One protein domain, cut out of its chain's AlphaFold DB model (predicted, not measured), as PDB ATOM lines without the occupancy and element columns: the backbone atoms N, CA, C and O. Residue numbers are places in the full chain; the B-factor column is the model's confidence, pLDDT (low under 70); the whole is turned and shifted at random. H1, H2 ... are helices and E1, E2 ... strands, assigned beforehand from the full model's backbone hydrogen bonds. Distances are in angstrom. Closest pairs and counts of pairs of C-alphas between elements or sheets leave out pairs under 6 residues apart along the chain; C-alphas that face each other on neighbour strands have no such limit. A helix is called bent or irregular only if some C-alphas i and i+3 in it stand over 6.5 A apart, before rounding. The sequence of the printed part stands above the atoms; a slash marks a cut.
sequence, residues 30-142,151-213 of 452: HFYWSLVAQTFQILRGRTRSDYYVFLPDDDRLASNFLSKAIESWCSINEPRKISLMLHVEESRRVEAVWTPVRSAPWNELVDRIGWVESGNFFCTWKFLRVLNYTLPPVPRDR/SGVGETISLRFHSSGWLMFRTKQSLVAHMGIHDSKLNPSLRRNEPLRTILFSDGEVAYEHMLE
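What this domain is: This is residues 30 to 142 and 151 to 213 of the 452 residues of the protein "Hypothetical protein" of Compsopogon caeruleus (UniProt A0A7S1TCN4). A strongly twisted sheet of five strands, E1, E5, E3, E6 and E4, makes the core, with H2 packed over one face, H3 and H4 grazing the sheet, and H1 beyond those two. Apart from H1, E2 and E7 form a small two-stranded ribbon with H6 near it, and H5 lies far out between E7 and H6 along the chain. The 176 printed residues have six named helices and seven named strands, in the order H1 E1 E2 H2 E3 E4 E5 H3 H4 E6 E7 H5 H6; the larger sheet is mixed, the smaller antiparallel. The class is mixed, helices and strands, with under half of the residues, 85, in named elements. The whole is compact, with a radius of gyration of the C-alphas of 15.8 A and spans of 42 by 39 by 34 A.

How they stand to each other: The larger sheet runs E1, residues 51 to 54, E5, residues 121 to 124, E3, residues 81 to 85, E6, residues 167 to 171, and E4, residues 110 to 113. E1 and E5 are antiparallel, with N 52 and O 123 within hydrogen-bond range at 2.9 A; E5 and E3 are antiparallel, with N 122 and O 84 at 2.8 A. E3 and E6 are parallel, with N 85 and O 169 at 2.8 A; E6 and E4 are antiparallel, with N 111 and O 170 at 2.8 A. H2, residues 65 to 74, is on one face of this sheet, giving two layers, helix over sheet; the closest C-alphas of H2 and E4 are those of Ser 72 and Val 110, 6.5 A. H3, residues 125 to 130, and H4, residues 153 to 163, only graze the sheet. H1, residues 30 to 44, is close to H4 but not clearly touching it, the closest C-alphas being those of Trp 33 and Val 153, 5.7 A. E2, residues 59 to 61, and E7, residues 176 to 178, are antiparallel, with N 60 and O 177 at 2.8 A. The closest C-alphas of E7 and H6, residues 205 to 213, are those of Ala 177 and Tyr 208, 6.8 A. H5, residues 188 to 193, touches no helix. Every O i to N i+4 pair is within hydrogen-bond range in H2, H3, H4 and H6, against 9 of 11 in H1 and 1 of 2 in H5.

Where its parts are: H1 begins at C-alpha 30, (18.268, -14.774, -33.495), and is 23.9 A long; it is irregular, C-alphas 30 and 33 being 7.6 A apart. H4 is 15.6 A long, H2 14.1 A and E6 13.7 A. H6 ends at C-alpha 213, (35.214, -15.390, -60.487).

The domain as a whole: The C-alphas farthest apart, of Asp 141 and Val 206, are 43.0 A apart. Residues 143 to 150 are not printed, and C-alphas 142 and 151 are 9.1 A apart across the cut. The links E3 to E4 and H5 to H6 are long. Residues 181 to 182 have pLDDT under 70.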
ATOM      1  N   HIS A  30      18.752 -14.527 -34.858       92.56
ATOM      2  CA  HIS A  30      18.268 -14.774 -33.495       92.56
ATOM      3  C   HIS A  30      17.493 -16.093 -33.341       92.56
ATOM      4  O   HIS A  30      17.435 -16.636 -32.241       92.56
ATOM      5  N   PHE A  31      16.921 -16.639 -34.425       93.75
ATOM      6  CA  PHE A  31      16.185 -17.913 -34.391       93.75
ATOM      7  C   PHE A  31      16.847 -19.022 -35.206       93.75
ATOM      8  O   PHE A  31      16.248 -20.077 -35.400       93.75
ATOM      9  N   TYR A  32      18.081 -18.824 -35.673       94.00
ATOM     10  CA  TYR A  32      18.800 -19.842 -36.438       94.00
ATOM     11  C   TYR A  32      18.954 -21.169 -35.667       94.00
ATOM     12  O   TYR A  32      18.868 -22.241 -36.259       94.00
ATOM     13  N   TRP A  33      19.061 -21.119 -34.333       95.06
ATOM     14  CA  TRP A  33      19.035 -22.314 -33.479       95.06
ATOM     15  C   TRP A  33      17.759 -23.148 -33.665       95.06
ATOM     16  O   TRP A  33      17.822 -24.373 -33.648       95.06
ATOM     17  N   SER A  34      16.609 -22.509 -33.896       94.69
ATOM     18  CA  SER A  34      15.335 -23.206 -34.090       94.69
ATOM     19  C   SER A  34      15.329 -23.971 -35.411       94.69
ATOM     20  O   SER A  34      14.872 -25.111 -35.447       94.69
ATOM     21  N   LEU A  35      15.911 -23.394 -36.469       93.56
ATOM     22  CA  LEU A  35      16.078 -24.076 -37.753       93.56
ATOM     23  C   LEU A  35      16.947 -25.334 -37.599       93.56
ATOM     24  O   LEU A  35      16.558 -26.408 -38.045       93.56
ATOM     25  N   VAL A  36      18.091 -25.221 -36.917       94.50
ATOM     26  CA  VAL A  36      18.992 -26.363 -36.679       94.50
ATOM     27  C   VAL A  36      18.328 -27.426 -35.793       94.50
ATOM     28  O   VAL A  36      18.417 -28.618 -36.090       94.50
ATOM     29  N   ALA A  37      17.596 -27.016 -34.752       94.56
ATOM     30  CA  ALA A  37      16.833 -27.927 -33.901       94.56
ATOM     31  C   ALA A  37      15.769 -28.705 -34.696       94.56
ATOM     32  O   ALA A  37      15.649 -29.920 -34.539       94.56
ATOM     33  N   GLN A  38      15.031 -28.027 -35.583       93.12
ATOM     34  CA  GLN A  38      14.053 -28.661 -36.474       93.12
ATOM     35  C   GLN A  38      14.728 -29.666 -37.417       93.12
ATOM     36  O   GLN A  38      14.239 -30.788 -37.552       93.12
ATOM     37  N   THR A  39      15.884 -29.320 -37.998       92.50
ATOM     38  CA  THR A  39      16.680 -30.249 -38.819       92.50
ATOM     39  C   THR A  39      17.055 -31.508 -38.039       92.50
ATOM     40  O   THR A  39      16.888 -32.616 -38.547       92.50
ATOM     41  N   PHE A  40      17.497 -31.382 -36.785       94.12
ATOM     42  CA  PHE A  40      17.799 -32.553 -35.957       94.12
ATOM     43  C   PHE A  40      16.553 -33.405 -35.688       94.12
ATOM     44  O   PHE A  40      16.620 -34.626 -35.810       94.12
ATOM     45  N   GLN A  41      15.399 -32.798 -35.397       93.19
ATOM     46  CA  GLN A  41      14.155 -33.555 -35.204       93.19
ATOM     47  C   GLN A  41      13.714 -34.293 -36.475       93.19
ATOM     48  O   GLN A  41      13.311 -35.452 -36.389       93.19
ATOM     49  N   ILE A  42      13.866 -33.682 -37.654       91.81
ATOM     50  CA  ILE A  42      13.596 -34.335 -38.945       91.81
ATOM     51  C   ILE A  42      14.447 -35.603 -39.112       91.81
ATOM     52  O   ILE A  42      13.963 -36.612 -39.629       91.81
ATOM     53  N   LEU A  43      15.703 -35.578 -38.657       91.81
ATOM     54  CA  LEU A  43      16.613 -36.722 -38.742       91.81
ATOM     55  C   LEU A  43      16.319 -37.817 -37.701       91.81
ATOM     56  O   LEU A  43      16.700 -38.965 -37.917       91.81
ATOM     57  N   ARG A  44      15.622 -37.508 -36.597       90.38
ATOM     58  CA  ARG A  44      15.346 -38.448 -35.490       90.38
ATOM     59  C   ARG A  44      14.517 -39.670 -35.901       90.38
ATOM     60  O   ARG A  44      14.651 -40.720 -35.284       90.38
ATOM     61  N   GLY A  45      13.677 -39.541 -36.927       77.69
ATOM     62  CA  GLY A  45      12.775 -40.601 -37.399       77.69
ATOM     63  C   GLY A  45      13.143 -41.203 -38.756       77.69
ATOM     64  O   GLY A  45      12.296 -41.833 -39.380       77.69
ATOM     65  N   ARG A  46      14.358 -40.961 -39.259       82.38
ATOM     66  CA  ARG A  46      14.774 -41.379 -40.608       82.38
ATOM     67  C   ARG A  46      15.764 -42.538 -40.575       82.38
ATOM     68  O   ARG A  46      16.433 -42.767 -39.569       82.38
ATOM     69  N   THR A  47      15.856 -43.258 -41.697       75.81
ATOM     70  CA  THR A  47      16.843 -44.325 -41.894       75.81
ATOM     71  C   THR A  47      18.234 -43.802 -41.577       75.81
ATOM     72  O   THR A  47      18.642 -42.743 -42.054       75.81
ATOM     73  N   ARG A  48      18.953 -44.552 -40.748       84.81
ATOM     74  CA  ARG A  48      20.275 -44.171 -40.286       84.81
ATOM     75  C   ARG A  48      21.293 -44.326 -41.411       84.81
ATOM     76  O   ARG A  48      21.579 -45.439 -41.832       84.81
ATOM     77  N   SER A  49      21.876 -43.209 -41.826       90.62
ATOM     78  CA  SER A  49      23.101 -43.188 -42.627       90.62
ATOM     79  C   SER A  49      24.331 -43.356 -41.730       90.62
ATOM     80  O   SER A  49      24.298 -43.000 -40.545       90.62
ATOM     81  N   ASP A  50      25.423 -43.872 -42.291       91.12
ATOM     82  CA  ASP A  50      26.711 -43.939 -41.592       91.12
ATOM     83  C   ASP A  50      27.310 -42.547 -41.409       91.12
ATOM     84  O   ASP A  50      27.780 -42.200 -40.321       91.12
ATOM     85  N   TYR A  51      27.192 -41.726 -42.452       95.56
ATOM     86  CA  TYR A  51      27.752 -40.387 -42.535       95.56
ATOM     87  C   TYR A  51      26.675 -39.334 -42.772       95.56
ATOM     88  O   TYR A  51      25.689 -39.570 -43.472       95.56
ATOM     89  N   TYR A  52      26.895 -38.161 -42.187       95.88
ATOM     90  CA  TYR A  52      26.074 -36.968 -42.347       95.88
ATOM     91  C   TYR A  52      27.002 -35.804 -42.661       95.88
ATOM     92  O   TYR A  52      28.046 -35.649 -42.023       95.88
ATOM     93  N   VAL A  53      26.591 -34.970 -43.609       96.62
ATOM     94  CA  VAL A  53      27.293 -33.739 -43.965       96.62
ATOM     95  C   VAL A  53      26.305 -32.591 -43.834       96.62
ATOM     96  O   VAL A  53      25.208 -32.651 -44.390       96.62
ATOM     97  N   PHE A  54      26.682 -31.569 -43.078       95.81
ATOM     98  CA  PHE A  54      25.911 -30.342 -42.927       95.81
ATOM     99  C   PHE A  54      26.620 -29.258 -43.728       95.81
ATOM    100  O   PHE A  54      27.748 -28.906 -43.397       95.81
ATOM    101  N   LEU A  55      25.977 -28.759 -44.783       93.62
ATOM    102  CA  LEU A  55      26.536 -27.772 -45.706       93.62
ATOM    103  C   LEU A  55      25.580 -26.576 -45.821       93.62
ATOM    104  O   LEU A  55      24.366 -26.794 -45.892       93.62
ATOM    105  N   PRO A  56      26.094 -25.339 -45.818       89.38
ATOM    106  CA  PRO A  56      25.343 -24.175 -46.239       89.38
ATOM    107  C   PRO A  56      25.225 -24.153 -47.774       89.38
ATOM    108  O   PRO A  56      25.826 -24.965 -48.479       89.38
ATOM    109  N   ASP A  57      24.387 -23.262 -48.292       85.81
ATOM    110  CA  ASP A  57      24.091 -23.134 -49.723       85.81
ATOM    111  C   ASP A  57      25.072 -22.227 -50.485       85.81
ATOM    112  O   ASP A  57      25.018 -22.177 -51.713       85.81
ATOM    113  N   ASP A  58      25.978 -21.551 -49.777       85.88
ATOM    114  CA  ASP A  58      27.008 -20.649 -50.301       85.88
ATOM    115  C   ASP A  58      28.424 -21.256 -50.324       85.88
ATOM    116  O   ASP A  58      29.400 -20.546 -50.585       85.88
ATOM    117  N   ASP A  59      28.521 -22.575 -50.143       91.00
ATOM    118  CA  ASP A  59      29.767 -23.332 -50.229       91.00
ATOM    119  C   ASP A  59      29.837 -24.187 -51.500       91.00
ATOM    120  O   ASP A  59      28.906 -24.912 -51.868       91.00
ATOM    121  N   ARG A  60      30.996 -24.156 -52.160       93.00
ATOM    122  CA  ARG A  60      31.359 -25.090 -53.232       93.00
ATOM    123  C   ARG A  60      32.180 -26.239 -52.669       93.00
ATOM    124  O   ARG A  60      32.926 -26.080 -51.710       93.00
ATOM    125  N   LEU A  61      32.038 -27.417 -53.267       96.06
ATOM    126  CA  LEU A  61      32.731 -28.622 -52.821       96.06
ATOM    127  C   LEU A  61      33.999 -28.837 -53.635       96.06
ATOM    128  O   LEU A  61      33.987 -28.664 -54.853       96.06
ATOM    129  N   ALA A  62      35.059 -29.280 -52.969       97.19
ATOM    130  CA  ALA A  62      36.253 -29.744 -53.651       97.19
ATOM    131  C   ALA A  62      36.001 -31.022 -54.469       97.19
ATOM    132  O   ALA A  62      35.090 -31.815 -54.201       97.19
ATOM    133  N   SER A  63      36.875 -31.281 -55.432       97.25
ATOM    134  CA  SER A  63      36.936 -32.536 -56.166       97.25
ATOM    135  C   SER A  63      37.106 -33.710 -55.200       97.25
ATOM    136  O   SER A  63      37.825 -33.626 -54.198       97.25
ATOM    137  N   ASN A  64      36.422 -34.821 -55.486       97.62
ATOM    138  CA  ASN A  64      36.425 -36.025 -54.646       97.62
ATOM    139  C   ASN A  64      36.028 -35.767 -53.176       97.62
ATOM    140  O   ASN A  64      36.459 -36.496 -52.282       97.62
ATOM    141  N   PHE A  65      35.191 -34.749 -52.930       98.12
ATOM    142  CA  PHE A  65      34.776 -34.280 -51.603       98.12
ATOM    143  C   PHE A  65      34.455 -35.399 -50.604       98.12
ATOM    144  O   PHE A  65      35.053 -35.455 -49.530       98.12
ATOM    145  N   LEU A  66      33.533 -36.309 -50.949       97.81
ATOM    146  CA  LEU A  66      33.108 -37.374 -50.034       97.81
ATOM    147  C   LEU A  66      34.252 -38.336 -49.709       97.81
ATOM    148  O   LEU A  66      34.417 -38.696 -48.548       97.81
ATOM    149  N   SER A  67      35.058 -38.712 -50.703       98.31
ATOM    150  CA  SER A  67      36.208 -39.599 -50.504       98.31
ATOM    151  C   SER A  67      37.233 -38.962 -49.568       98.31
ATOM    152  O   SER A  67      37.606 -39.584 -48.578       98.31
ATOM    153  N   LYS A  68      37.600 -37.692 -49.807       98.56
ATOM    154  CA  LYS A  68      38.527 -36.928 -48.952       98.56
ATOM    155  C   LYS A  68      37.992 -36.770 -47.520       98.56
ATOM    156  O   LYS A  68      38.742 -36.918 -46.552       98.56
ATOM    157  N   ALA A  69      36.693 -36.496 -47.363       98.50
ATOM    158  CA  ALA A  69      36.057 -36.351 -46.054       98.50
ATOM    159  C   ALA A  69      36.013 -37.680 -45.278       98.50
ATOM    160  O   ALA A  69      36.325 -37.706 -44.087       98.50
ATOM    161  N   ILE A  70      35.674 -38.787 -45.951       98.56
ATOM    162  CA  ILE A  70      35.662 -40.134 -45.358       98.56
ATOM    163  C   ILE A  70      37.078 -40.571 -44.985       98.56
ATOM    164  O   ILE A  70      37.277 -41.069 -43.883       98.56
ATOM    165  N   GLU A  71      38.065 -40.357 -45.854       98.50
ATOM    166  CA  GLU A  71      39.472 -40.664 -45.576       98.50
ATOM    167  C   GLU A  71      39.970 -39.901 -44.343       98.50
ATOM    168  O   GLU A  71      40.462 -40.504 -43.385       98.50
ATOM    169  N   SER A  72      39.733 -38.586 -44.310       98.69
ATOM    170  CA  SER A  72      40.063 -37.733 -43.165       98.69
ATOM    171  C   SER A  72      39.381 -38.228 -41.890       98.69
ATOM    172  O   SER A  72      40.028 -38.361 -40.852       98.69
ATOM    173  N   TRP A  73      38.093 -38.580 -41.959       98.62
ATOM    174  CA  TRP A  73      37.361 -39.139 -40.825       98.62
ATOM    175  C   TRP A  73      37.947 -40.473 -40.352       98.62
ATOM    176  O   TRP A  73      38.129 -40.676 -39.149       98.62
ATOM    177  N   CYS A  74      38.237 -41.394 -41.271       98.19
ATOM    178  CA  CYS A  74      38.762 -42.727 -40.979       98.19
ATOM    179  C   CYS A  74      40.194 -42.690 -40.436       98.19
ATOM    180  O   CYS A  74      40.528 -43.518 -39.592       98.19
ATOM    181  N   SER A  75      40.993 -41.690 -40.816       98.50
ATOM    182  CA  SER A  75      42.352 -41.482 -40.293       98.50
ATOM    183  C   SER A  75      42.402 -41.189 -38.784       98.50
ATOM    184  O   SER A  75      43.441 -41.340 -38.139       98.50
ATOM    185  N   ILE A  76      41.278 -40.768 -38.193       98.56
ATOM    186  CA  ILE A  76      41.179 -40.445 -36.770       98.56
ATOM    187  C   ILE A  76      40.870 -41.726 -35.979       98.56
ATOM    188  O   ILE A  76      39.702 -42.102 -35.817       98.56
ATOM    189  N   ASN A  77      41.900 -42.382 -35.442       96.31
ATOM    190  CA  ASN A  77      41.746 -43.540 -34.555       96.31
ATOM    191  C   ASN A  77      41.468 -43.124 -33.095       96.31
ATOM    192  O   ASN A  77      42.274 -43.356 -32.200       96.31
ATOM    193  N   GLU A  78      40.335 -42.456 -32.860       97.50
ATOM    194  CA  GLU A  78      39.923 -41.982 -31.532       97.50
ATOM    195  C   GLU A  78      38.425 -42.249 -31.300       97.50
ATOM    196  O   GLU A  78      37.574 -41.639 -31.965       97.50
ATOM    197  N   PRO A  79      38.058 -43.133 -30.350       96.75
ATOM    198  CA  PRO A  79      36.665 -43.460 -30.049       96.75
ATOM    199  C   PRO A  79      35.806 -42.257 -29.646       96.75
ATOM    200  O   PRO A  79      34.584 -42.285 -29.833       96.75
ATOM    201  N   ARG A  80      36.409 -41.196 -29.098       97.94
ATOM    202  CA  ARG A  80      35.728 -39.956 -28.699       97.94
ATOM    203  C   ARG A  80      35.620 -38.909 -29.808       97.94
ATOM    204  O   ARG A  80      35.115 -37.825 -29.532       97.94
ATOM    205  N   LYS A  81      35.997 -39.200 -31.057       98.19
ATOM    206  CA  LYS A  81      35.716 -38.280 -32.173       98.19
ATOM    207  C   LYS A  81      34.209 -38.110 -32.392       98.19
ATOM    208  O   LYS A  81      33.457 -39.092 -32.345       98.19
ATOM    209  N   ILE A  82      33.764 -36.873 -32.620       98.38
ATOM    210  CA  ILE A  82      32.337 -36.543 -32.781       98.38
ATOM    211  C   ILE A  82      32.021 -35.746 -34.047       98.38
ATOM    212  O   ILE A  82      30.965 -35.967 -34.641       98.38
ATOM    213  N   SER A  83      32.930 -34.882 -34.496       98.56
ATOM    214  CA  SER A  83      32.769 -34.052 -35.693       98.56
ATOM    215  C   SER A  83      34.101 -33.819 -36.403       98.56
ATOM    216  O   SER A  83      35.169 -33.897 -35.790       98.56
ATOM    217  N   LEU A  84      34.006 -33.532 -37.700       98.69
ATOM    218  CA  LEU A  84      35.097 -33.126 -38.574       98.69
ATOM    219  C   LEU A  84      34.662 -31.872 -39.340       98.69
ATOM    220  O   LEU A  84      33.838 -31.959 -40.245       98.69
ATOM    221  N   MET A  85      35.188 -30.710 -38.964       98.25
ATOM    222  CA  MET A  85      35.061 -29.468 -39.724       98.25
ATOM    223  C   MET A  85      35.793 -29.592 -41.064       98.25
ATOM    224  O   MET A  85      36.887 -30.153 -41.132       98.25
ATOM    225  N   LEU A  86      35.175 -29.066 -42.118       98.06
ATOM    226  CA  LEU A  86      35.607 -29.224 -43.510       98.06
ATOM    227  C   LEU A  86      36.152 -27.930 -44.120       98.06
ATOM    228  O   LEU A  86      36.706 -27.962 -45.216       98.06
ATOM    229  N   HIS A  87      35.962 -26.803 -43.433       96.38
ATOM    230  CA  HIS A  87      36.398 -25.483 -43.873       96.38
ATOM    231  C   HIS A  87      37.641 -25.027 -43.110       96.38
ATOM    232  O   HIS A  87      37.749 -25.258 -41.899       96.38
ATOM    233  N   VAL A  88      38.559 -24.364 -43.812       95.31
ATOM    234  CA  VAL A  88      39.730 -23.717 -43.217       95.31
ATOM    235  C   VAL A  88      39.709 -22.228 -43.555       95.31
ATOM    236  O   VAL A  88      39.694 -21.836 -44.721       95.31
ATOM    237  N   GLU A  89      39.755 -21.407 -42.508       91.25
ATOM    238  CA  GLU A  89      39.885 -19.952 -42.576       91.25
ATOM    239  C   GLU A  89      41.031 -19.473 -41.680       91.25
ATOM    240  O   GLU A  89      41.351 -20.104 -40.667       91.25
ATOM    241  N   GLU A  90      41.627 -18.332 -42.030       90.50
ATOM    242  CA  GLU A  90      42.809 -17.809 -41.335       90.50
ATOM    243  C   GLU A  90      42.505 -17.444 -39.874       90.50
ATOM    244  O   GLU A  90      43.227 -17.849 -38.964       90.50
ATOM    245  N   SER A  91      41.372 -16.776 -39.626       86.62
ATOM    246  CA  SER A  91      40.994 -16.268 -38.293       86.62
ATOM    247  C   SER A  91      40.831 -17.355 -37.221       86.62
ATOM    248  O   SER A  91      40.891 -17.064 -36.027       86.62
ATOM    249  N   ARG A  92      40.637 -18.615 -37.631       88.19
ATOM    250  CA  ARG A  92      40.446 -19.772 -36.739       88.19
ATOM    251  C   ARG A  92      41.429 -20.893 -37.030       88.19
ATOM    252  O   ARG A  92      41.192 -22.057 -36.699       88.19
ATOM    253  N   ARG A  93      42.542 -20.574 -37.688       90.44
ATOM    254  CA  ARG A  93      43.513 -21.586 -38.092       90.44
ATOM    255  C   ARG A  93      44.194 -22.229 -36.887       90.44
ATOM    256  O   ARG A  93      44.291 -23.456 -36.843       90.44
ATOM    257  N   VAL A  94      44.621 -21.404 -35.931       91.00
ATOM    258  CA  VAL A  94      45.426 -21.815 -34.765       91.00
ATOM    259  C   VAL A  94      44.709 -21.538 -33.441       91.00
ATOM    260  O   VAL A  94      44.848 -22.300 -32.482       91.00
ATOM    261  N   GLU A  95      43.916 -20.470 -33.396       91.25
ATOM    262  CA  GLU A  95      43.300 -19.986 -32.166       91.25
ATOM    263  C   GLU A  95      42.234 -20.926 -31.599       91.25
ATOM    264  O   GLU A  95      41.619 -21.730 -32.300       91.25
ATOM    265  N   ALA A  96      42.020 -20.812 -30.289       94.69
ATOM    266  CA  ALA A  96      40.907 -21.468 -29.622       94.69
ATOM    267  C   ALA A  96      39.599 -20.729 -29.939       94.69
ATOM    268  O   ALA A  96      39.549 -19.498 -29.921       94.69
ATOM    269  N   VAL A  97      38.527 -21.478 -30.197       94.31
ATOM    270  CA  VAL A  97      37.215 -20.924 -30.555       94.31
ATOM    271  C   VAL A  97      36.167 -21.498 -29.610       94.31
ATOM    272  O   VAL A  97      35.932 -22.706 -29.610       94.31
ATOM    273  N   TRP A  98      35.545 -20.629 -28.806       95.56
ATOM    274  CA  TRP A  98      34.497 -20.913 -27.801       95.56
ATOM    275  C   TRP A  98      34.877 -21.847 -26.641       95.56
ATOM    276  O   TRP A  98      34.378 -21.684 -25.533       95.56
ATOM    277  N   THR A  99      35.756 -22.815 -26.866       97.62
ATOM    278  CA  THR A  99      36.318 -23.712 -25.853       97.62
ATOM    279  C   THR A  99      37.805 -23.390 -25.674       97.62
ATOM    280  O   THR A  99      38.385 -22.727 -26.531       97.62
ATOM    281  N   PRO A 100      38.472 -23.847 -24.598       97.31
ATOM    282  CA  PRO A 100      39.892 -23.552 -24.375       97.31
ATOM    283  C   PRO A 100      40.847 -24.342 -25.291       97.31
ATOM    284  O   PRO A 100      42.065 -24.207 -25.176       97.31
ATOM    285  N   VAL A 101      40.333 -25.201 -26.177       97.62
ATOM    286  CA  VAL A 101      41.153 -26.084 -27.017       97.62
ATOM    287  C   VAL A 101      41.610 -25.336 -28.272       97.62
ATOM    288  O   VAL A 101      40.802 -25.020 -29.146       97.62
ATOM    289  N   ARG A 102      42.921 -25.090 -28.365       96.94
ATOM    290  CA  ARG A 102      43.594 -24.571 -29.568       96.94
ATOM    291  C   ARG A 102      43.759 -25.660 -30.625       96.94
ATOM    292  O   ARG A 102      43.789 -26.845 -30.287       96.94
ATOM    293  N   SER A 103      43.883 -25.250 -31.887       96.94
ATOM    294  CA  SER A 103      44.173 -26.186 -32.976       96.94
ATOM    295  C   SER A 103      45.540 -26.838 -32.768       96.94
ATOM    296  O   SER A 103      46.517 -26.145 -32.480       96.94
ATOM    297  N   ALA A 104      45.621 -28.156 -32.927       96.94
ATOM    298  CA  ALA A 104      46.872 -28.903 -32.856       96.94
ATOM    299  C   ALA A 104      46.880 -30.040 -33.890       96.94
ATOM    300  O   ALA A 104      45.861 -30.727 -34.017       96.94
ATOM    301  N   PRO A 105      47.999 -30.294 -34.593       97.69
ATOM    302  CA  PRO A 105      48.096 -31.416 -35.524       97.69
ATOM    303  C   PRO A 105      47.748 -32.746 -34.848       97.69
ATOM    304  O   PRO A 105      48.241 -33.036 -33.758       97.69
ATOM    305  N   TRP A 106      46.901 -33.554 -35.491       98.12
ATOM    306  CA  TRP A 106      46.581 -34.910 -35.027       98.12
ATOM    307  C   TRP A 106      47.256 -35.976 -35.894       98.12
ATOM    308  O   TRP A 106      47.833 -36.927 -35.377       98.12
ATOM    309  N   ASN A 107      47.194 -35.807 -37.215       98.19
ATOM    310  CA  ASN A 107      47.915 -36.611 -38.202       98.19
ATOM    311  C   ASN A 107      48.145 -35.775 -39.475       98.19
ATOM    312  O   ASN A 107      47.988 -34.555 -39.444       98.19
ATOM    313  N   GLU A 108      48.515 -36.397 -40.594       97.75
ATOM    314  CA  GLU A 108      48.763 -35.691 -41.860       97.75
ATOM    315  C   GLU A 108      47.523 -35.037 -42.486       97.75
ATOM    316  O   GLU A 108      47.657 -34.051 -43.205       97.75
ATOM    317  N   LEU A 109      46.319 -35.527 -42.186       98.38
ATOM    318  CA  LEU A 109      45.075 -35.075 -42.816       98.38
ATOM    319  C   LEU A 109      44.265 -34.115 -41.945       98.38
ATOM    320  O   LEU A 109      43.509 -33.296 -42.473       98.38
ATOM    321  N   VAL A 110      44.393 -34.213 -40.619       98.56
ATOM    322  CA  VAL A 110      43.522 -33.494 -39.685       98.56
ATOM    323  C   VAL A 110      44.266 -32.848 -38.518       98.56
ATOM    324  O   VAL A 110      45.275 -33.351 -38.016       98.56
ATOM    325  N   ASP A 111      43.683 -31.755 -38.042       98.50
ATOM    326  CA  ASP A 111      43.991 -31.123 -36.768       98.50
ATOM    327  C   ASP A 111      42.896 -31.466 -35.749       98.50
ATOM    328  O   ASP A 111      41.705 -31.546 -36.075       98.50
ATOM    329  N   ARG A 112      43.280 -31.627 -34.484       98.31
ATOM    330  CA  ARG A 112      42.345 -31.582 -33.361       98.31
ATOM    331  C   ARG A 112      41.992 -30.125 -33.083       98.31
ATOM    332  O   ARG A 112      42.882 -29.290 -32.959       98.31
ATOM    333  N   ILE A 113      40.702 -29.849 -32.915       98.38
ATOM    334  CA  ILE A 113      40.184 -28.514 -32.607       98.38
ATOM    335  C   ILE A 113      39.184 -28.551 -31.444       98.38
ATOM    336  O   ILE A 113      38.796 -29.607 -30.941       98.38
ATOM    337  N   GLY A 114      38.785 -27.365 -30.998       97.62
ATOM    338  CA  GLY A 114      37.868 -27.155 -29.883       97.62
ATOM    339  C   GLY A 114      36.426 -26.844 -30.254       97.62
ATOM    340  O   GLY A 114      35.643 -26.551 -29.356       97.62
ATOM    341  N   TRP A 115      36.068 -26.846 -31.533       97.56
ATOM    342  CA  TRP A 115      34.786 -26.311 -31.980       97.56
ATOM    343  C   TRP A 115      34.199 -27.081 -33.157       97.56
ATOM    344  O   TRP A 115      34.869 -27.849 -33.843       97.56
ATOM    345  N   VAL A 116      32.917 -26.846 -33.392       96.25
ATOM    346  CA  VAL A 116      32.199 -27.214 -34.606       96.25
ATOM    347  C   VAL A 116      31.208 -26.101 -34.919       96.25
ATOM    348  O   VAL A 116      30.598 -25.519 -34.019       96.25
ATOM    349  N   GLU A 117      31.055 -25.774 -36.192       91.12
ATOM    350  CA  GLU A 117      30.022 -24.848 -36.631       91.12
ATOM    351  C   GLU A 117      28.688 -25.569 -36.859       91.12
ATOM    352  O   GLU A 117      28.560 -26.785 -36.752       91.12
ATOM    353  N   SER A 118      27.642 -24.800 -37.141       87.31
ATOM    354  CA  SER A 118      26.322 -25.329 -37.499       87.31
ATOM    355  C   SER A 118      26.213 -25.791 -38.957       87.31
ATOM    356  O   SER A 118      25.207 -26.391 -39.328       87.31
ATOM    357  N   GLY A 119      27.225 -25.489 -39.766       89.25
ATOM    358  CA  GLY A 119      27.428 -25.957 -41.134       89.25
ATOM    359  C   GLY A 119      28.906 -26.298 -41.336       89.25
ATOM    360  O   GLY A 119      29.701 -26.150 -40.412       89.25
ATOM    361  N   ASN A 120      29.269 -26.777 -42.518       93.81
ATOM    362  CA  ASN A 120      30.639 -27.128 -42.904       93.81
ATOM    363  C   ASN A 120      31.291 -28.225 -42.076       93.81
ATOM    364  O   ASN A 120      32.498 -28.197 -41.829       93.81
ATOM    365  N   PHE A 121      30.511 -29.228 -41.678       97.75
ATOM    366  CA  PHE A 121      31.060 -30.368 -40.960       97.75
ATOM    367  C   PHE A 121      30.498 -31.709 -41.418       97.75
ATOM    368  O   PHE A 121      29.351 -31.852 -41.850       97.75
ATOM    369  N   PHE A 122      31.352 -32.708 -41.261       98.31
ATOM    370  CA  PHE A 122      31.095 -34.119 -41.449       98.31
ATOM    371  C   PHE A 122      30.996 -34.801 -40.084       98.31
ATOM    372  O   PHE A 122      31.744 -34.494 -39.149       98.31
ATOM    373  N   CYS A 123      30.069 -35.740 -39.942       97.44
ATOM    374  CA  CYS A 123      29.938 -36.538 -38.731       97.44
ATOM    375  C   CYS A 123      29.269 -37.886 -39.012       97.44
ATOM    376  O   CYS A 123      28.888 -38.209 -40.135       97.44
ATOM    377  N   THR A 124      29.096 -38.673 -37.955       96.44
ATOM    378  CA  THR A 124      28.242 -39.867 -37.977       96.44
ATOM    379  C   THR A 124      26.979 -39.606 -37.163       96.44
ATOM    380  O   THR A 124      26.895 -38.641 -36.401       96.44
ATOM    381  N   TRP A 125      26.020 -40.528 -37.229       94.44
ATOM    382  CA  TRP A 125      24.801 -40.531 -36.400       94.44
ATOM    383  C   TRP A 125      25.070 -40.306 -34.896       94.44
ATOM    384  O   TRP A 125      24.194 -39.848 -34.159       94.44
ATOM    385  N   LYS A 126      26.286 -40.620 -34.425       95.19
ATOM    386  CA  LYS A 126      26.731 -40.420 -33.046       95.19
ATOM    387  C   LYS A 126      26.620 -38.961 -32.606       95.19
ATOM    388  O   LYS A 126      26.208 -38.733 -31.472       95.19
ATOM    389  N   PHE A 127      26.921 -38.009 -33.490       96.69
ATOM    390  CA  PHE A 127      26.781 -36.571 -33.242       96.69
ATOM    391  C   PHE A 127      25.353 -36.225 -32.808       96.69
ATOM    392  O   PHE A 127      25.130 -35.679 -31.727       96.69
ATOM    393  N   LEU A 128      24.372 -36.645 -33.611       95.00
ATOM    394  CA  LEU A 128      22.951 -36.392 -33.368       95.00
ATOM    395  C   LEU A 128      22.456 -37.102 -32.106       95.00
ATOM    396  O   LEU A 128      21.742 -36.504 -31.301       95.00
ATOM    397  N   ARG A 129      22.881 -38.354 -31.896       93.69
ATOM    398  CA  ARG A 129      22.519 -39.119 -30.697       93.69
ATOM    399  C   ARG A 129      23.033 -38.460 -29.418       93.69
ATOM    400  O   ARG A 129      22.279 -38.377 -28.457       93.69
ATOM    401  N   VAL A 130      24.288 -38.007 -29.385       95.56
ATOM    402  CA  VAL A 130      24.868 -37.348 -28.197       95.56
ATOM    403  C   VAL A 130      24.119 -36.054 -27.866       95.56
ATOM    404  O   VAL A 130      23.889 -35.749 -26.697       95.56
ATOM    405  N   LEU A 131      23.663 -35.325 -28.886       95.44
ATOM    406  CA  LEU A 131      22.801 -34.156 -28.704       95.44
ATOM    407  C   LEU A 131      21.345 -34.517 -28.362       95.44
ATOM    408  O   LEU A 131      20.541 -33.624 -28.086       95.44
ATOM    409  N   ASN A 132      20.987 -35.803 -28.364       95.38
ATOM    410  CA  ASN A 132      19.617 -36.309 -28.268       95.38
ATOM    411  C   ASN A 132      18.679 -35.677 -29.315       95.38
ATOM    412  O   ASN A 132      17.514 -35.403 -29.037       95.38
ATOM    413  N   TYR A 133      19.201 -35.379 -30.508       95.12
ATOM    414  CA  TYR A 133      18.488 -34.663 -31.573       95.12
ATOM    415  C   TYR A 133      17.922 -33.297 -31.130       95.12
ATOM    416  O   TYR A 133      16.992 -32.775 -31.739       95.12
ATOM    417  N   THR A 134      18.467 -32.699 -30.067       94.62
ATOM    418  CA  THR A 134      17.989 -31.432 -29.500       94.62
ATOM    419  C   THR A 134      19.064 -30.359 -29.544       94.62
ATOM    420  O   THR A 134      20.255 -30.638 -29.399       94.62
ATOM    421  N   LEU A 135      18.619 -29.114 -29.682       95.06
ATOM    422  CA  LEU A 135      19.437 -27.927 -29.493       95.06
ATOM    423  C   LEU A 135      18.615 -26.935 -28.655       95.06
ATOM    424  O   LEU A 135      17.497 -26.610 -29.063       95.06
ATOM    425  N   PRO A 136      19.107 -26.502 -27.480       93.56
ATOM    426  CA  PRO A 136      18.365 -25.571 -26.644       93.56
ATOM    427  C   PRO A 136      18.260 -24.188 -27.309       93.56
ATOM    428  O   PRO A 136      19.092 -23.846 -28.157       93.56
ATOM    429  N   PRO A 137      17.262 -23.377 -26.919       95.62
ATOM    430  CA  PRO A 137      17.178 -21.986 -27.340       95.62
ATOM    431  C   PRO A 137      18.445 -21.202 -27.002       95.62
ATOM    432  O   PRO A 137      18.960 -21.311 -25.891       95.62
ATOM    433  N   VAL A 138      18.909 -20.369 -27.936       94.69
ATOM    434  CA  VAL A 138      19.959 -19.382 -27.644       94.69
ATOM    435  C   VAL A 138      19.306 -18.160 -26.977       94.69
ATOM    436  O   VAL A 138      18.378 -17.592 -27.567       94.69
ATOM    437  N   PRO A 139      19.748 -17.751 -25.771       93.19
ATOM    438  CA  PRO A 139      19.196 -16.595 -25.063       93.19
ATOM    439  C   PRO A 139      19.285 -15.290 -25.873       93.19
ATOM    440  O   PRO A 139      20.268 -15.044 -26.575       93.19
ATOM    441  N   ARG A 140      18.244 -14.446 -25.801       91.38
ATOM    442  CA  ARG A 140      18.155 -13.194 -26.588       91.38
ATOM    443  C   ARG A 140      19.086 -12.088 -26.091       91.38
ATOM    444  O   ARG A 140      19.492 -11.241 -26.879       91.38
ATOM    445  N   ASP A 141      19.410 -12.101 -24.809       93.50
ATOM    446  CA  ASP A 141      20.330 -11.172 -24.148       93.50
ATOM    447  C   ASP A 141      21.788 -11.338 -24.602       93.50
ATOM    448  O   ASP A 141      22.583 -10.415 -24.435       93.50
ATOM    449  N   ARG A 142      22.129 -12.450 -25.276       93.50
ATOM    450  CA  ARG A 142      23.426 -12.661 -25.946       93.50
ATOM    451  C   ARG A 142      23.891 -11.432 -26.727       93.50
ATOM    452  O   ARG A 142      25.074 -11.114 -26.721       93.50
ATOM    453  N   SER A 151      25.100 -16.366 -34.318       93.56
ATOM    454  CA  SER A 151      23.873 -17.040 -33.860       93.56
ATOM    455  C   SER A 151      24.018 -17.789 -32.526       93.56
ATOM    456  O   SER A 151      23.008 -18.125 -31.923       93.56
ATOM    457  N   GLY A 152      25.247 -18.089 -32.085       94.81
ATOM    458  CA  GLY A 152      25.523 -18.865 -30.870       94.81
ATOM    459  C   GLY A 152      25.316 -20.377 -31.009       94.81
ATOM    460  O   GLY A 152      25.589 -21.115 -30.067       94.81
ATOM    461  N   VAL A 153      24.876 -20.872 -32.174       95.81
ATOM    462  CA  VAL A 153      24.608 -22.308 -32.374       95.81
ATOM    463  C   VAL A 153      25.884 -23.145 -32.312       95.81
ATOM    464  O   VAL A 153      25.935 -24.104 -31.547       95.81
ATOM    465  N   GLY A 154      26.914 -22.775 -33.083       96.00
ATOM    466  CA  GLY A 154      28.198 -23.485 -33.076       96.00
ATOM    467  C   GLY A 154      28.834 -23.504 -31.685       96.00
ATOM    468  O   GLY A 154      29.240 -24.559 -31.205       96.00
ATOM    469  N   GLU A 155      28.808 -22.369 -30.983       96.25
ATOM    470  CA  GLU A 155      29.267 -22.255 -29.592       96.25
ATOM    471  C   GLU A 155      28.510 -23.201 -28.656       96.25
ATOM    472  O   GLU A 155      29.130 -23.984 -27.938       96.25
ATOM    473  N   THR A 156      27.175 -23.192 -28.710       96.44
ATOM    474  CA  THR A 156      26.320 -24.045 -27.868       96.44
ATOM    475  C   THR A 156      26.637 -25.530 -28.068       96.44
ATOM    476  O   THR A 156      26.751 -26.286 -27.101       96.44
ATOM    477  N   ILE A 157      26.799 -25.958 -29.323       97.31
ATOM    478  CA  ILE A 157      27.134 -27.344 -29.664       97.31
ATOM    479  C   ILE A 157      28.554 -27.688 -29.187       97.31
ATOM    480  O   ILE A 157      28.757 -28.723 -28.547       97.31
ATOM    481  N   SER A 158      29.520 -26.808 -29.455       97.94
ATOM    482  CA  SER A 158      30.933 -26.998 -29.111       97.94
ATOM    483  C   SER A 158      31.137 -27.136 -27.603       97.94
ATOM    484  O   SER A 158      31.778 -28.088 -27.156       97.94
ATOM    485  N   LEU A 159      30.534 -26.243 -26.811       97.31
ATOM    486  CA  LEU A 159      30.601 -26.275 -25.348       97.31
ATOM    487  C   LEU A 159      30.013 -27.571 -24.786       97.31
ATOM    488  O   LEU A 159      30.619 -28.183 -23.909       97.31
ATOM    489  N   ARG A 160      28.881 -28.038 -25.328       96.56
ATOM    490  CA  ARG A 160      28.236 -29.287 -24.892       96.56
ATOM    491  C   ARG A 160      29.091 -30.522 -25.180       96.56
ATOM    492  O   ARG A 160      29.153 -31.433 -24.353       96.56
ATOM    493  N   PHE A 161      29.740 -30.580 -26.341       97.88
ATOM    494  CA  PHE A 161      30.658 -31.676 -26.654       97.88
ATOM    495  C   PHE A 161      31.913 -31.626 -25.793       97.88
ATOM    496  O   PHE A 161      32.290 -32.654 -25.228       97.88
ATOM    497  N   HIS A 162      32.500 -30.440 -25.637       98.00
ATOM    498  CA  HIS A 162      33.682 -30.237 -24.811       98.00
ATOM    499  C   HIS A 162      33.437 -30.638 -23.351       98.00
ATOM    500  O   HIS A 162      34.190 -31.447 -22.811       98.00
ATOM    501  N   SER A 163      32.342 -30.169 -22.740       97.44
ATOM    502  CA  SER A 163      31.989 -30.502 -21.351       97.44
ATOM    503  C   SER A 163      31.702 -31.991 -21.141       97.44
ATOM    504  O   SER A 163      31.816 -32.493 -20.028       97.44
ATOM    505  N   SER A 164      31.330 -32.703 -22.208       97.12
ATOM    506  CA  SER A 164      31.055 -34.144 -22.192       97.12
ATOM    507  C   SER A 164      32.262 -34.990 -22.629       97.12
ATOM    508  O   SER A 164      32.131 -36.200 -22.810       97.12
ATOM    509  N   GLY A 165      33.432 -34.372 -22.837       97.88
ATOM    510  CA  GLY A 165      34.677 -35.054 -23.197       97.88
ATOM    511  C   GLY A 165      34.756 -35.566 -24.640       97.88
ATOM    512  O   GLY A 165      35.632 -36.377 -24.943       97.88
ATOM    513  N   TRP A 166      33.863 -35.124 -25.532       98.50
ATOM    514  CA  TRP A 166      33.927 -35.451 -26.958       98.50
ATOM    515  C   TRP A 166      34.977 -34.597 -27.674       98.50
ATOM    516  O   TRP A 166      35.205 -33.437 -27.332       98.50
ATOM    517  N   LEU A 167      35.610 -35.179 -28.692       98.62
ATOM    518  CA  LEU A 167      36.708 -34.577 -29.440       98.62
ATOM    519  C   LEU A 167      36.259 -34.168 -30.842       98.62
ATOM    520  O   LEU A 167      35.597 -34.931 -31.549       98.62
ATOM    521  N   MET A 168      36.639 -32.955 -31.229       98.69
ATOM    522  CA  MET A 168      36.302 -32.332 -32.505       98.69
ATOM    523  C   MET A 168      37.577 -32.178 -33.336       98.69
ATOM    524  O   MET A 168      38.668 -31.985 -32.794       98.69
ATOM    525  N   PHE A 169      37.441 -32.302 -34.651       98.69
ATOM    526  CA  PHE A 169      38.558 -32.295 -35.592       98.69
ATOM    527  C   PHE A 169      38.259 -31.368 -36.765       98.69
ATOM    528  O   PHE A 169      37.101 -31.028 -37.005       98.69
ATOM    529  N   ARG A 170      39.293 -30.967 -37.500       98.50
ATOM    530  CA  ARG A 170      39.204 -30.214 -38.755       98.50
ATOM    531  C   ARG A 170      40.159 -30.824 -39.766       98.50
ATOM    532  O   ARG A 170      41.245 -31.252 -39.391       98.50
ATOM    533  N   THR A 171      39.793 -30.835 -41.037       98.44
ATOM    534  CA  THR A 171      40.741 -31.134 -42.114       98.44
ATOM    535  C   THR A 171      41.850 -30.073 -42.186       98.44
ATOM    536  O   THR A 171      41.621 -28.895 -41.911       98.44
ATOM    537  N   LYS A 172      43.077 -30.468 -42.542       97.62
ATOM    538  CA  LYS A 172      44.182 -29.508 -42.742       97.62
ATOM    539  C   LYS A 172      44.019 -28.672 -44.008       97.62
ATOM    540  O   LYS A 172      44.472 -27.533 -44.057       97.62
ATOM    541  N   GLN A 173      43.379 -29.250 -45.021       97.88
ATOM    542  CA  GLN A 173      42.962 -28.560 -46.237       97.88
ATOM    543  C   GLN A 173      41.457 -28.323 -46.204       97.88
ATOM    544  O   GLN A 173      40.703 -29.152 -45.685       97.88
ATOM    545  N   SER A 174      41.012 -27.216 -46.785       97.88
ATOM    546  CA  SER A 174      39.591 -26.930 -46.916       97.88
ATOM    547  C   SER A 174      38.981 -27.815 -48.004       97.88
ATOM    548  O   SER A 174      39.408 -27.787 -49.160       97.88
ATOM    549  N   LEU A 175      37.989 -28.621 -47.630       98.31
ATOM    550  CA  LEU A 175      37.213 -29.454 -48.557       98.31
ATOM    551  C   LEU A 175      35.983 -28.722 -49.101       98.31
ATOM    552  O   LEU A 175      35.341 -29.201 -50.035       98.31
ATOM    553  N   VAL A 176      35.671 -27.565 -48.524       96.44
ATOM    554  CA  VAL A 176      34.643 -26.640 -48.998       96.44
ATOM    555  C   VAL A 176      35.259 -25.269 -49.259       96.44
ATOM    556  O   VAL A 176      36.223 -24.880 -48.596       96.44
ATOM    557  N   ALA A 177      34.727 -24.554 -50.236       93.94
ATOM    558  CA  ALA A 177      35.092 -23.191 -50.569       93.94
ATOM    559  C   ALA A 177      33.889 -22.293 -50.302       93.94
ATOM    560  O   ALA A 177      32.888 -22.359 -51.014       93.94
ATOM    561  N   HIS A 178      34.003 -21.454 -49.280       91.12
ATOM    562  CA  HIS A 178      33.033 -20.406 -49.025       91.12
ATOM    563  C   HIS A 178      33.164 -19.338 -50.108       91.12
ATOM    564  O   HIS A 178      34.241 -18.751 -50.285       91.12
ATOM    565  N   MET A 179      32.069 -19.091 -50.825       85.31
ATOM    566  CA  MET A 179      32.096 -18.190 -51.971       85.31
ATOM    567  C   MET A 179      32.160 -16.731 -51.525       85.31
ATOM    568  O   MET A 179      32.885 -15.950 -52.115       85.31
ATOM    569  N   GLY A 180      31.483 -16.338 -50.441       71.19
ATOM    570  CA  GLY A 180      31.660 -15.000 -49.848       71.19
ATOM    571  C   GLY A 180      31.260 -13.816 -50.738       71.19
ATOM    572  O   GLY A 180      31.549 -12.676 -50.395       71.19
ATOM    573  N   ILE A 181      30.577 -14.078 -51.853       65.69
ATOM    574  CA  ILE A 181      30.275 -13.084 -52.895       65.69
ATOM    575  C   ILE A 181      28.927 -12.396 -52.658       65.69
ATOM    576  O   ILE A 181      28.631 -11.337 -53.207       65.69
ATOM    577  N   HIS A 182      28.098 -12.968 -51.788       68.12
ATOM    578  CA  HIS A 182      26.850 -12.355 -51.363       68.12
ATOM    579  C   HIS A 182      26.986 -11.745 -49.971       68.12
ATOM    580  O   HIS A 182      27.628 -12.304 -49.080       68.12
ATOM    581  N   ASP A 183      26.281 -10.633 -49.751       72.88
ATOM    582  CA  ASP A 183      26.125 -10.058 -48.419       72.88
ATOM    583  C   ASP A 183      25.596 -11.103 -47.433       72.88
ATOM    584  O   ASP A 183      24.481 -11.628 -47.591       72.88
ATOM    585  N   SER A 184      26.364 -11.339 -46.366       81.81
ATOM    586  CA  SER A 184      25.969 -12.249 -45.297       81.81
ATOM    587  C   SER A 184      24.595 -11.881 -44.758       81.81
ATOM    588  O   SER A 184      24.370 -10.782 -44.254       81.81
ATOM    589  N   LYS A 185      23.663 -12.834 -44.792       81.19
ATOM    590  CA  LYS A 185      22.303 -12.632 -44.266       81.19
ATOM    591  C   LYS A 185      22.227 -12.700 -42.741       81.19
ATOM    592  O   LYS A 185      21.175 -12.365 -42.189       81.19
ATOM    593  N   LEU A 186      23.302 -13.148 -42.088       82.62
ATOM    594  CA  LEU A 186      23.412 -13.262 -40.635       82.62
ATOM    595  C   LEU A 186      24.191 -12.091 -40.033       82.62
ATOM    596  O   LEU A 186      23.717 -11.506 -39.063       82.62
ATOM    597  N   ASN A 187      25.338 -11.729 -40.612       83.75
ATOM    598  CA  ASN A 187      26.192 -10.644 -40.119       83.75
ATOM    599  C   ASN A 187      26.727  -9.767 -41.275       83.75
ATOM    600  O   ASN A 187      27.932  -9.785 -41.532       83.75
ATOM    601  N   PRO A 188      25.871  -8.980 -41.960       83.00
ATOM    602  CA  PRO A 188      26.285  -8.204 -43.132       83.00
ATOM    603  C   PRO A 188      27.414  -7.209 -42.825       83.00
ATOM    604  O   PRO A 188      28.425  -7.192 -43.516       83.00
ATOM    605  N   SER A 189      27.281  -6.415 -41.755       82.06
ATOM    606  CA  SER A 189      28.264  -5.374 -41.417       82.06
ATOM    607  C   SER A 189      29.646  -5.933 -41.091       82.06
ATOM    608  O   SER A 189      30.637  -5.376 -41.542       82.06
ATOM    609  N   LEU A 190      29.709  -7.044 -40.347       83.12
ATOM    610  CA  LEU A 190      30.976  -7.704 -40.036       83.12
ATOM    611  C   LEU A 190      31.615  -8.257 -41.311       83.12
ATOM    612  O   LEU A 190      32.788  -8.021 -41.552       83.12
ATOM    613  N   ARG A 191      30.838  -8.948 -42.157       85.06
ATOM    614  CA  ARG A 191      31.374  -9.615 -43.354       85.06
ATOM    615  C   ARG A 191      31.799  -8.675 -44.473       85.06
ATOM    616  O   ARG A 191      32.630  -9.076 -45.276       85.06
ATOM    617  N   ARG A 192      31.309  -7.433 -44.486       79.44
ATOM    618  CA  ARG A 192      31.858  -6.385 -45.359       79.44
ATOM    619  C   ARG A 192      33.298  -6.007 -45.005       79.44
ATOM    620  O   ARG A 192      34.064  -5.692 -45.904       79.44
ATOM    621  N   ASN A 193      33.656  -6.051 -43.724       80.81
ATOM    622  CA  ASN A 193      35.001  -5.702 -43.254       80.81
ATOM    623  C   ASN A 193      35.903  -6.938 -43.109       80.81
ATOM    624  O   ASN A 193      37.111  -6.850 -43.287       80.81
ATOM    625  N   GLU A 194      35.306  -8.087 -42.790       82.25
ATOM    626  CA  GLU A 194      35.980  -9.357 -42.511       82.25
ATOM    627  C   GLU A 194      35.342 -10.488 -43.339       82.25
ATOM    628  O   GLU A 194      34.537 -11.286 -42.817       82.25
ATOM    629  N   PRO A 195      35.643 -10.543 -44.650       80.81
ATOM    630  CA  PRO A 195      35.106 -11.567 -45.532       80.81
ATOM    631  C   PRO A 195      35.581 -12.960 -45.108       80.81
ATOM    632  O   PRO A 195      36.714 -13.162 -44.671       80.81
ATOM    633  N   LEU A 196      34.692 -13.941 -45.255       84.00
ATOM    634  CA  LEU A 196      35.008 -15.354 -45.050       84.00
ATOM    635  C   LEU A 196      35.780 -15.875 -46.260       84.00
ATOM    636  O   LEU A 196      35.175 -16.369 -47.213       84.00
ATOM    637  N   ARG A 197      37.106 -15.732 -46.227       88.25
ATOM    638  CA  ARG A 197      37.986 -16.281 -47.260       88.25
ATOM    639  C   ARG A 197      38.423 -17.687 -46.878       88.25
ATOM    640  O   ARG A 197      38.919 -17.925 -45.776       88.25
ATOM    641  N   THR A 198      38.238 -18.609 -47.812       93.44
ATOM    642  CA  THR A 198      38.782 -19.961 -47.696       93.44
ATOM    643  C   THR A 198      40.283 -19.913 -47.928       93.44
ATOM    644  O   THR A 198      40.750 -19.208 -48.817       93.44
ATOM    645  N   ILE A 199      41.037 -20.666 -47.136       94.75
ATOM    646  CA  ILE A 199      42.469 -20.883 -47.358       94.75
ATOM    647  C   ILE A 199      42.746 -22.377 -47.488       94.75
ATOM    648  O   ILE A 199      41.968 -23.205 -47.012       94.75
ATOM    649  N   LEU A 200      43.883 -22.726 -48.095       95.94
ATOM    650  CA  LEU A 200      44.325 -24.119 -48.237       95.94
ATOM    651  C   LEU A 200      43.253 -25.003 -48.894       95.94
ATOM    652  O   LEU A 200      43.020 -26.133 -48.458       95.94
ATOM    653  N   PHE A 201      42.556 -24.477 -49.905       97.56
ATOM    654  CA  PHE A 201      41.540 -25.240 -50.619       97.56
ATOM    655  C   PHE A 201      42.165 -26.481 -51.259       97.56
ATOM    656  O   PHE A 201      43.234 -26.405 -51.865       97.56
ATOM    657  N   SER A 202      41.520 -27.639 -51.106       97.94
ATOM    658  CA  SER A 202      42.143 -28.920 -51.467       97.94
ATOM    659  C   SER A 202      42.325 -29.140 -52.971       97.94
ATOM    660  O   SER A 202      43.077 -30.030 -53.357       97.94
ATOM    661  N   ASP A 203      41.666 -28.341 -53.816       97.69
ATOM    662  CA  ASP A 203      41.907 -28.332 -55.267       97.69
ATOM    663  C   ASP A 203      42.906 -27.238 -55.693       97.69
ATOM    664  O   ASP A 203      43.186 -27.071 -56.878       97.69
ATOM    665  N   GLY A 204      43.469 -26.506 -54.729       97.06
ATOM    666  CA  GLY A 204      44.446 -25.445 -54.946       97.06
ATOM    667  C   GLY A 204      43.837 -24.046 -55.048       97.06
ATOM    668  O   GLY A 204      42.644 -23.864 -55.283       97.06
ATOM    669  N   GLU A 205      44.696 -23.040 -54.877       94.44
ATOM    670  CA  GLU A 205      44.297 -21.625 -54.856       94.44
ATOM    671  C   GLU A 205      43.721 -21.167 -56.202       94.44
ATOM    672  O   GLU A 205      42.709 -20.482 -56.234       94.44
ATOM    673  N   VAL A 206      44.305 -21.606 -57.323       94.12
ATOM    674  CA  VAL A 206      43.826 -21.248 -58.672       94.12
ATOM    675  C   VAL A 206      42.391 -21.728 -58.900       94.12
ATOM    676  O   VAL A 206      41.577 -20.994 -59.453       94.12
ATOM    677  N   ALA A 207      42.059 -22.941 -58.444       94.00
ATOM    678  CA  ALA A 207      40.699 -23.459 -58.535       94.00
ATOM    679  C   ALA A 207      39.731 -22.651 -57.658       94.00
ATOM    680  O   ALA A 207      38.605 -22.393 -58.075       94.00
ATOM    681  N   TYR A 208      40.170 -22.228 -56.467       94.00
ATOM    682  CA  TYR A 208      39.359 -21.384 -55.592       94.00
ATOM    683  C   TYR A 208      39.086 -20.007 -56.210       94.00
ATOM    684  O   TYR A 208      37.929 -19.598 -56.275       94.00
ATOM    685  N   GLU A 209      40.112 -19.329 -56.727       90.25
ATOM    686  CA  GLU A 209      39.959 -18.026 -57.388       90.25
ATOM    687  C   GLU A 209      39.046 -18.120 -58.617       90.25
ATOM    688  O   GLU A 209      38.124 -17.322 -58.760       90.25
ATOM    689  N   HIS A 210      39.195 -19.165 -59.437       88.31
ATOM    690  CA  HIS A 210      38.280 -19.403 -60.553       88.31
ATOM    691  C   HIS A 210      36.829 -19.600 -60.085       88.31
ATOM    692  O   HIS A 210      35.905 -19.053 -60.682       88.31
ATOM    693  N   MET A 211      36.597 -20.333 -58.989       89.25
ATOM    694  CA  MET A 211      35.248 -20.459 -58.423       89.25
ATOM    695  C   MET A 211      34.695 -19.098 -57.976       89.25
ATOM    696  O   MET A 211      33.498 -18.840 -58.159       89.25
ATOM    697  N   LEU A 212      35.534 -18.241 -57.377       86.38
ATOM    698  CA  LEU A 212      35.136 -16.897 -56.956       86.38
ATOM    699  C   LEU A 212      34.725 -16.054 -58.167       86.38
ATOM    700  O   LEU A 212      33.635 -15.484 -58.179       86.38
ATOM    701  N   GLU A 213      35.536 -16.053 -59.222       83.06
ATOM    702  CA  GLU A 213      35.214 -15.390 -60.487       83.06
ATOM    703  C   GLU A 213      33.919 -15.928 -61.107       83.06
ATOM    704  O   GLU A 213      33.105 -15.160 -61.631       83.06
TER     705      GLU A 213